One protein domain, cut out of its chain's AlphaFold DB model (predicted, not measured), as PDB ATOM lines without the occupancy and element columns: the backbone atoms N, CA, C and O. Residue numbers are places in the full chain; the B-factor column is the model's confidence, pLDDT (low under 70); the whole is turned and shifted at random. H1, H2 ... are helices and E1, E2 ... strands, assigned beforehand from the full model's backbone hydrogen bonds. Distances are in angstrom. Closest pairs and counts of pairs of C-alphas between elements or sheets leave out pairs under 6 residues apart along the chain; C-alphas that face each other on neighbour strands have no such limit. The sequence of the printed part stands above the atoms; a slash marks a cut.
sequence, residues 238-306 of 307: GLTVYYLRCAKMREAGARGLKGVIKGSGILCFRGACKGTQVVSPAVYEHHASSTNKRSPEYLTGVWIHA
ATOM      1  N   GLY A 238      97.302  90.766  94.136       93.62
ATOM      2  CA  GLY A 238      98.521  90.031  94.485       93.62
ATOM      3  C   GLY A 238      98.993  90.195  95.936       93.62
ATOM      4  O   GLY A 238      99.896  89.470  96.358       93.62
ATOM      5  N   LEU A 239      98.378  91.075  96.736       93.56
ATOM      6  CA  LEU A 239      98.718  91.204  98.154       93.56
ATOM      7  C   LEU A 239      98.321  89.947  98.935       93.56
ATOM      8  O   LEU A 239      97.235  89.386  98.761       93.56
ATOM      9  N   THR A 240      99.206  89.514  99.834       92.81
ATOM     10  CA  THR A 240      98.933  88.378 100.719       92.81
ATOM     11  C   THR A 240      98.116  88.839 101.918       92.81
ATOM     12  O   THR A 240      98.468  89.810 102.589       92.81
ATOM     13  N   VAL A 241      97.051  88.102 102.225       91.31
ATOM     14  CA  VAL A 241      96.176  88.355 103.372       91.31
ATOM     15  C   VAL A 241      96.184  87.187 104.347       91.31
ATOM     16  O   VAL A 241      96.277  86.024 103.952       91.31
ATOM     17  N   TYR A 242      96.053  87.500 105.631       89.69
ATOM     18  CA  TYR A 242      95.918  86.523 106.704       89.69
ATOM     19  C   TYR A 242      94.671  86.839 107.526       89.69
ATOM     20  O   TYR A 242      94.530  87.951 108.027       89.69
ATOM     21  N   TYR A 243      93.773  85.869 107.694       87.31
ATOM     22  CA  TYR A 243      92.656  85.982 108.634       87.31
ATOM     23  C   TYR A 243      93.103  85.453 109.998       87.31
ATOM     24  O   TYR A 243      93.309  84.243 110.156       87.31
ATOM     25  N   LEU A 244      93.268  86.336 110.986       81.19
ATOM     26  CA  LEU A 244      93.682  85.954 112.335       81.19
ATOM     27  C   LEU A 244      92.472  85.835 113.267       81.19
ATOM     28  O   LEU A 244      91.756  86.797 113.529       81.19
ATOM     29  N   ARG A 245      92.287  84.643 113.847       74.44
ATOM     30  CA  ARG A 245      91.341  84.436 114.950       74.44
ATOM     31  C   ARG A 245      92.001  84.857 116.261       74.44
ATOM     32  O   ARG A 245      92.751  84.074 116.844       74.44
ATOM     33  N   CYS A 246      91.694  86.064 116.740       63.44
ATOM     34  CA  CYS A 246      92.279  86.649 117.956       63.44
ATOM     35  C   CYS A 246      92.241  85.708 119.179       63.44
ATOM     36  O   CYS A 246      93.191  85.677 119.954       63.44
ATOM     37  N   ALA A 247      91.200  84.877 119.307       60.34
ATOM     38  CA  ALA A 247      91.055  83.908 120.396       60.34
ATOM     39  C   ALA A 247      92.144  82.811 120.447       60.34
ATOM     40  O   ALA A 247      92.362  82.237 121.509       60.34
ATOM     41  N   LYS A 248      92.834  82.511 119.332       54.91
ATOM     42  CA  LYS A 248      93.880  81.466 119.261       54.91
ATOM     43  C   LYS A 248      95.306  81.996 119.064       54.91
ATOM     44  O   LYS A 248      96.237  81.205 119.022       54.91
ATOM     45  N   MET A 249      95.517  83.317 119.032       53.16
ATOM     46  CA  MET A 249      96.873  83.900 118.964       53.16
ATOM     47  C   MET A 249      97.721  83.689 120.231       53.16
ATOM     48  O   MET A 249      98.908  84.004 120.221       53.16
ATOM     49  N   ARG A 250      97.136  83.173 121.322       54.56
ATOM     50  CA  ARG A 250      97.867  82.880 122.565       54.56
ATOM     51  C   ARG A 250      98.834  81.697 122.436       54.56
ATOM     52  O   ARG A 250      99.780  81.624 123.210       54.56
ATOM     53  N   GLU A 251      98.631  80.818 121.454       55.59
ATOM     54  CA  GLU A 251      99.607  79.793 121.082       55.59
ATOM     55  C   GLU A 251     100.571  80.355 120.030       55.59
ATOM     56  O   GLU A 251     100.190  80.674 118.897       55.59
ATOM     57  N   ALA A 252     101.840  80.485 120.422       46.19
ATOM     58  CA  ALA A 252     102.916  81.008 119.588       46.19
ATOM     59  C   ALA A 252     103.187  80.079 118.389       46.19
ATOM     60  O   ALA A 252     103.987  79.151 118.464       46.19
ATOM     61  N   GLY A 253     102.500  80.332 117.274       57.34
ATOM     62  CA  GLY A 253     102.592  79.517 116.059       57.34
ATOM     63  C   GLY A 253     101.297  79.422 115.251       57.34
ATOM     64  O   GLY A 253     101.344  78.996 114.097       57.34
ATOM     65  N   ALA A 254     100.156  79.859 115.801       61.22
ATOM     66  CA  ALA A 254      98.862  79.856 115.116       61.22
ATOM     67  C   ALA A 254      98.817  80.834 113.919       61.22
ATOM     68  O   ALA A 254      98.263  81.933 113.998       61.22
ATOM     69  N   ARG A 255      99.390  80.430 112.777       68.62
ATOM     70  CA  ARG A 255      99.229  81.128 111.494       68.62
ATOM     71  C   ARG A 255      97.746  81.154 111.116       68.62
ATOM     72  O   ARG A 255      97.105  80.112 111.006       68.62
ATOM     73  N   GLY A 256      97.220  82.362 110.911       83.69
ATOM     74  CA  GLY A 256      95.872  82.577 110.390       83.69
ATOM     75  C   GLY A 256      95.673  81.967 108.999       83.69
ATOM     76  O   GLY A 256      96.645  81.617 108.322       83.69
ATOM     77  N   LEU A 257      94.417  81.863 108.549       89.81
ATOM     78  CA  LEU A 257      94.131  81.392 107.189       89.81
ATOM     79  C   LEU A 257      94.821  82.329 106.187       89.81
ATOM     80  O   LEU A 257      94.638  83.542 106.279       89.81
ATOM     81  N   LYS A 258      95.608  81.768 105.262       92.25
ATOM     82  CA  LYS A 258      96.310  82.516 104.212       92.25
ATOM     83  C   LYS A 258      95.445  82.652 102.955       92.25
ATOM     84  O   LYS A 258      94.791  81.697 102.526       92.25
ATOM     85  N   GLY A 259      95.523  83.824 102.340       94.00
ATOM     86  CA  GLY A 259      94.874  84.187 101.090       94.00
ATOM     87  C   GLY A 259      95.773  85.088 100.248       94.00
ATOM     88  O   GLY A 259      96.755  85.640 100.746       94.00
ATOM     89  N   VAL A 260      95.433  85.248  98.973       95.50
ATOM     90  CA  VAL A 260      96.016  86.268  98.084       95.50
ATOM     91  C   VAL A 260      94.868  86.982  97.385       95.50
ATOM     92  O   VAL A 260      93.965  86.320  96.881       95.50
ATOM     93  N   ILE A 261      94.866  88.311  97.373       94.69
ATOM     94  CA  ILE A 261      93.811  89.083  96.704       94.69
ATOM     95  C   ILE A 261      93.943  88.907  95.187       94.69
ATOM     96  O   ILE A 261      95.040  89.044  94.639       94.69
ATOM     97  N   LYS A 262      92.834  88.563  94.525       94.75
ATOM     98  CA  LYS A 262      92.771  88.335  93.079       94.75
ATOM     99  C   LYS A 262      91.423  88.794  92.520       94.75
ATOM    100  O   LYS A 262      90.380  88.236  92.864       94.75
ATOM    101  N   GLY A 263      91.450  89.787  91.641       93.06
ATOM    102  CA  GLY A 263      90.273  90.491  91.146       93.06
ATOM    103  C   GLY A 263      89.428  91.062  92.287       93.06
ATOM    104  O   GLY A 263      89.937  91.648  93.238       93.06
ATOM    105  N   SER A 264      88.118  90.837  92.213       91.94
ATOM    106  CA  SER A 264      87.141  91.286  93.210       91.94
ATOM    107  C   SER A 264      87.076  90.416  94.484       91.94
ATOM    108  O   SER A 264      86.164  90.574  95.298       91.94
ATOM    109  N   GLY A 265      88.013  89.475  94.680       93.19
ATOM    110  CA  GLY A 265      87.964  88.492  95.766       93.19
ATOM    111  C   GLY A 265      89.328  88.026  96.281       93.19
ATOM    112  O   GLY A 265      90.363  88.657  96.068       93.19
ATOM    113  N   ILE A 266      89.321  86.910  97.012       94.69
ATOM    114  CA  ILE A 266      90.487  86.347  97.701       94.69
ATOM    115  C   ILE A 266      90.674  84.887  97.277       94.69
ATOM    116  O   ILE A 266      89.797  84.050  97.479       94.69
ATOM    117  N   LEU A 267      91.840  84.561  96.727       95.81
ATOM    118  CA  LEU A 267      92.279  83.196  96.455       95.81
ATOM    119  C   LEU A 267      92.542  82.473  97.785       95.81
ATOM    120  O   LEU A 267      93.428  82.873  98.544       95.81
ATOM    121  N   CYS A 268      91.760  81.438  98.096       95.12
ATOM    122  CA  CYS A 268      91.759  80.809  99.420       95.12
ATOM    123  C   CYS A 268      92.700  79.594  99.504       95.12
ATOM    124  O   CYS A 268      92.534  78.625  98.763       95.12
ATOM    125  N   PHE A 269      93.625  79.583 100.472       92.25
ATOM    126  CA  PHE A 269      94.551  78.461 100.711       92.25
ATOM    127  C   PHE A 269      94.124  77.544 101.875       92.25
ATOM    128  O   PHE A 269      94.956  76.870 102.482       92.25
ATOM    129  N   ARG A 270      92.823  77.483 102.201       90.25
ATOM    130  CA  ARG A 270      92.278  76.445 103.099       90.25
ATOM    131  C   ARG A 270      92.494  75.068 102.458       90.25
ATOM    132  O   ARG A 270      92.412  74.956 101.238       90.25
ATOM    133  N   GLY A 271      92.668  74.011 103.255       87.88
ATOM    134  CA  GLY A 271      92.873  72.639 102.754       87.88
ATOM    135  C   GLY A 271      91.809  72.123 101.767       87.88
ATOM    136  O   GLY A 271      92.134  71.300 100.918       87.88
ATOM    137  N   ALA A 272      90.577  72.647 101.826       88.88
ATOM    138  CA  ALA A 272      89.522  72.365 100.849       88.88
ATOM    139  C   ALA A 272      89.687  73.138  99.521       88.88
ATOM    140  O   ALA A 272      89.444  72.586  98.457       88.88
ATOM    141  N   CYS A 273      90.127  74.402  99.570       92.62
ATOM    142  CA  CYS A 273      90.219  75.284  98.399       92.62
ATOM    143  C   CYS A 273      91.568  75.209  97.673       92.62
ATOM    144  O   CYS A 273      91.639  75.578  96.506       92.62
ATOM    145  N   LYS A 274      92.643  74.804  98.365       92.00
ATOM    146  CA  LYS A 274      94.001  74.554  97.832       92.00
ATOM    147  C   LYS A 274      94.588  75.654  96.921       92.00
ATOM    148  O   LYS A 274      95.513  75.386  96.164       92.00
ATOM    149  N   GLY A 275      94.100  76.893  97.004       91.38
ATOM    150  CA  GLY A 275      94.531  77.992  96.138       91.38
ATOM    151  C   GLY A 275      93.980  77.958  94.706       91.38
ATOM    152  O   GLY A 275      94.502  78.690  93.872       91.38
ATOM    153  N   THR A 276      92.953  77.157  94.393       93.88
ATOM    154  CA  THR A 276      92.278  77.184  93.076       93.88
ATOM    155  C   THR A 276      91.069  78.119  93.051       93.88
ATOM    156  O   THR A 276      90.826  78.787  92.048       93.88
ATOM    157  N   GLN A 277      90.324  78.214  94.156       93.88
ATOM    158  CA  GLN A 277      89.097  79.009  94.234       93.88
ATOM    159  C   GLN A 277      89.362  80.446  94.714       93.88
ATOM    160  O   GLN A 277      89.887  80.665  95.811       93.88
ATOM    161  N   VAL A 278      88.935  81.428  93.912       95.31
ATOM    162  CA  VAL A 278      88.733  82.815  94.360       95.31
ATOM    163  C   VAL A 278      87.351  82.898  94.999       95.31
ATOM    164  O   VAL A 278      86.356  82.552  94.369       95.31
ATOM    165  N   VAL A 279      87.291  83.341  96.251       93.56
ATOM    166  CA  VAL A 279      86.050  83.491  97.021       93.56
ATOM    167  C   VAL A 279      85.814  84.953  97.394       93.56
ATOM    168  O   VAL A 279      86.746  85.759  97.413       93.56
ATOM    169  N   SER A 280      84.568  85.311  97.712       91.94
ATOM    170  CA  SER A 280      84.262  86.650  98.219       91.94
ATOM    171  C   SER A 280      84.885  86.874  99.611       91.94
ATOM    172  O   SER A 280      85.114  85.904 100.343       91.94
ATOM    173  N   PRO A 281      85.127  88.133 100.025       89.00
ATOM    174  CA  PRO A 281      85.668  88.448 101.350       89.00
ATOM    175  C   PRO A 281      84.889  87.811 102.520       89.00
ATOM    176  O   PRO A 281      85.498  87.306 103.460       89.00
ATOM    177  N   ALA A 282      83.555  87.748 102.430       86.69
ATOM    178  CA  ALA A 282      82.704  87.119 103.444       86.69
ATOM    179  C   ALA A 282      82.836  85.581 103.475       86.69
ATOM    180  O   ALA A 282      82.947  84.981 104.545       86.69
ATOM    181  N   VAL A 283      82.897  84.927 102.308       90.19
ATOM    182  CA  VAL A 283      83.128  83.471 102.227       90.19
ATOM    183  C   VAL A 283      84.531  83.116 102.728       90.19
ATOM    184  O   VAL A 283      84.710  82.095 103.391       90.19
ATOM    185  N   TYR A 284      85.522  83.979 102.497       90.88
ATOM    186  CA  TYR A 284      86.868  83.819 103.045       90.88
ATOM    187  C   TYR A 284      86.893  83.848 104.588       90.88
ATOM    188  O   TYR A 284      87.571  83.024 105.205       90.88
ATOM    189  N   GLU A 285      86.111  84.733 105.220       87.94
ATOM    190  CA  GLU A 285      85.927  84.756 106.680       87.94
ATOM    191  C   GLU A 285      85.250  83.462 107.193       87.94
ATOM    192  O   GLU A 285      85.730  82.848 108.154       87.94
ATOM    193  N   HIS A 286      84.220  82.954 106.506       87.25
ATOM    194  CA  HIS A 286      83.633  81.642 106.823       87.25
ATOM    195  C   HIS A 286      84.628  80.480 106.645       87.25
ATOM    196  O   HIS A 286      84.678  79.572 107.478       87.25
ATOM    197  N   HIS A 287      85.483  80.515 105.619       89.44
ATOM    198  CA  HIS A 287      86.538  79.518 105.399       89.44
ATOM    199  C   HIS A 287      87.597  79.512 106.513       89.44
ATOM    200  O   HIS A 287      88.204  78.468 106.769       89.44
ATOM    201  N   ALA A 288      87.789  80.626 107.222       86.00
ATOM    202  CA  ALA A 288      88.624  80.691 108.423       86.00
ATOM    203  C   ALA A 288      87.940  80.106 109.679       86.00
ATOM    204  O   ALA A 288      88.514  80.146 110.773       86.00
ATOM    205  N   SER A 289      86.728  79.558 109.532       77.81
ATOM    206  CA  SER A 289      85.848  79.118 110.618       77.81
ATOM    207  C   SER A 289      85.588  80.242 111.624       77.81
ATOM    208  O   SER A 289      85.724  80.053 112.836       77.81
ATOM    209  N   SER A 290      85.258  81.428 111.101       69.00
ATOM    210  CA  SER A 290      84.637  82.507 111.868       69.00
ATOM    211  C   SER A 290      83.161  82.176 112.107       69.00
ATOM    212  O   SER A 290      82.426  81.872 111.170       69.00
ATOM    213  N   THR A 291      82.720  82.242 113.363       63.84
ATOM    214  CA  THR A 291      81.305  82.139 113.776       63.84
ATOM    215  C   THR A 291      80.615  83.511 113.836       63.84
ATOM    216  O   THR A 291      79.544  83.659 114.422       63.84
ATOM    217  N   ASN A 292      81.234  84.537 113.252       63.38
ATOM    218  CA  ASN A 292      80.822  85.928 113.370       63.38
ATOM    219  C   ASN A 292      79.645  86.250 112.427       63.38
ATOM    220  O   ASN A 292      79.817  86.350 111.216       63.38
ATOM    221  N   LYS A 293      78.438  86.441 112.976       59.25
ATOM    222  CA  LYS A 293      77.206  86.765 112.220       59.25
ATOM    223  C   LYS A 293      77.130  88.248 111.785       59.25
ATOM    224  O   LYS A 293      76.104  88.896 111.976       59.25
ATOM    225  N   ARG A 294      78.230  88.827 111.298       64.81
ATOM    226  CA  ARG A 294      78.335  90.263 110.958       64.81
ATOM    227  C   ARG A 294      78.009  90.534 109.487       64.81
ATOM    228  O   ARG A 294      78.124  89.653 108.641       64.81
ATOM    229  N   SER A 295      77.622  91.774 109.189       55.81
ATOM    230  CA  SER A 295      77.350  92.239 107.824       55.81
ATOM    231  C   SER A 295      78.616  92.177 106.950       55.81
ATOM    232  O   SER A 295      79.685  92.562 107.426       55.81
ATOM    233  N   PRO A 296      78.524  91.785 105.665       61.75
ATOM    234  CA  PRO A 296      79.683  91.550 104.788       61.75
ATOM    235  C   PRO A 296      80.410  92.825 104.313       61.75
ATOM    236  O   PRO A 296      81.313  92.752 103.483       61.75
ATOM    237  N   GLU A 297      80.009  93.999 104.800       62.06
ATOM    238  CA  GLU A 297      80.530  95.306 104.382       62.06
ATOM    239  C   GLU A 297      81.931  95.607 104.941       62.06
ATOM    240  O   GLU A 297      82.643  96.458 104.405       62.06
ATOM    241  N   TYR A 298      82.344  94.895 105.993       61.53
ATOM    242  CA  TYR A 298      83.626  95.063 106.669       61.53
ATOM    243  C   TYR A 298      84.276  93.705 106.963       61.53
ATOM    244  O   TYR A 298      83.675  92.823 107.566       61.53
ATOM    245  N   LEU A 299      85.545  93.555 106.576       66.62
ATOM    246  CA  LEU A 299      86.366  92.410 106.973       66.62
ATOM    247  C   LEU A 299      86.805  92.562 108.430       66.62
ATOM    248  O   LEU A 299      87.427  93.566 108.783       66.62
ATOM    249  N   THR A 300      86.554  91.553 109.265       63.81
ATOM    250  CA  THR A 300      87.075  91.531 110.640       63.81
ATOM    251  C   THR A 300      88.334  90.665 110.731       63.81
ATOM    252  O   THR A 300      88.439  89.636 110.079       63.81
ATOM    253  N   GLY A 301      89.352  91.094 111.486       66.00
ATOM    254  CA  GLY A 301      90.555  90.279 111.747       66.00
ATOM    255  C   GLY A 301      91.476  89.973 110.550       66.00
ATOM    256  O   GLY A 301      92.429  89.206 110.708       66.00
ATOM    257  N   VAL A 302      91.240  90.560 109.368       68.62
ATOM    258  CA  VAL A 302      92.109  90.388 108.190       68.62
ATOM    259  C   VAL A 302      93.296  91.346 108.243       68.62
ATOM    260  O   VAL A 302      93.133  92.562 108.232       68.62
ATOM    261  N   TRP A 303      94.502  90.784 108.240       76.25
ATOM    262  CA  TRP A 303      95.757  91.511 108.076       76.25
ATOM    263  C   TRP A 303      96.242  91.399 106.633       76.25
ATOM    264  O   TRP A 303      96.386  90.295 106.106       76.25
ATOM    265  N   ILE A 304      96.522  92.541 106.007       78.50
ATOM    266  CA  ILE A 304      97.113  92.625 104.668       78.50
ATOM    267  C   ILE A 304      98.615  92.862 104.830       78.50
ATOM    268  O   ILE A 304      99.019  93.798 105.518       78.50
ATOM    269  N   HIS A 305      99.442  92.023 104.206       74.44
ATOM    270  CA  HIS A 305     100.893  92.189 104.190       74.44
ATOM    271  C   HIS A 305     101.333  92.702 102.817       74.44
ATOM    272  O   HIS A 305     101.256  91.974 101.825       74.44
ATOM    273  N   ALA A 306     101.800  93.950 102.768       66.12
ATOM    274  CA  ALA A 306     102.549  94.472 101.631       66.12
ATOM    275  C   ALA A 306     104.012  94.017 101.741       66.12
ATOM    276  O   ALA A 306     104.583  94.057 102.833       66.12
TER     277      ALA A 306
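Overview. This is residues 238 to 306 of the 307 residues of the protein "(rape) hypothetical protein" of Brassica napus (UniProt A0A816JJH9). Little of the domain is regular: a small, strongly twisted sheet of four strands has one short helix packed on one face, with long loops between. The printed 69 residues include 25 in named elements, mixed, in the order E1, E2, E3, H1, E4. The sheet runs E3 E2 E1 E4, antiparallel; E1, E2 and E3 form a meander, each the antiparallel neighbour of the one before. The whole is compact, radius of gyration of the C-alphas 11.5 A, spanning 33 by 26 by 25 A.

Arrangement. E2, residues 257 to 262, and E1, residues 240 to 243, form a hairpin; N 259 and O 241 are 2.8 A apart. E2 and E3, residues 265 to 268, form another, N 267 to O 260 2.8 A. E4, residues 302 to 305, neighbours E1, N 303 to O 242 2.8 A. H1, residues 281 to 287, is on the sheet at a height of 8.0 A; its closest C-alphas to E3 are Pro 281 and Gly 265, 6.0 A. In H1 every O i to N i+4 pair is within hydrogen-bond range.

Along the chain. E2 spans 15.8 A, E1 10.4 A, H1 and E4 9.8 A each, E3 9.3 A. C-alpha 240 is at (98.933, 88.378, 100.719), C-alpha 305 at (100.893, 92.189, 104.190).

Size, cuts and confidence. The printed part has no cut. The links E1 to E2, E3 to H1 and H1 to E4 are long. Residues 246 to 255, 290 to 302 and 306 are under pLDDT 70.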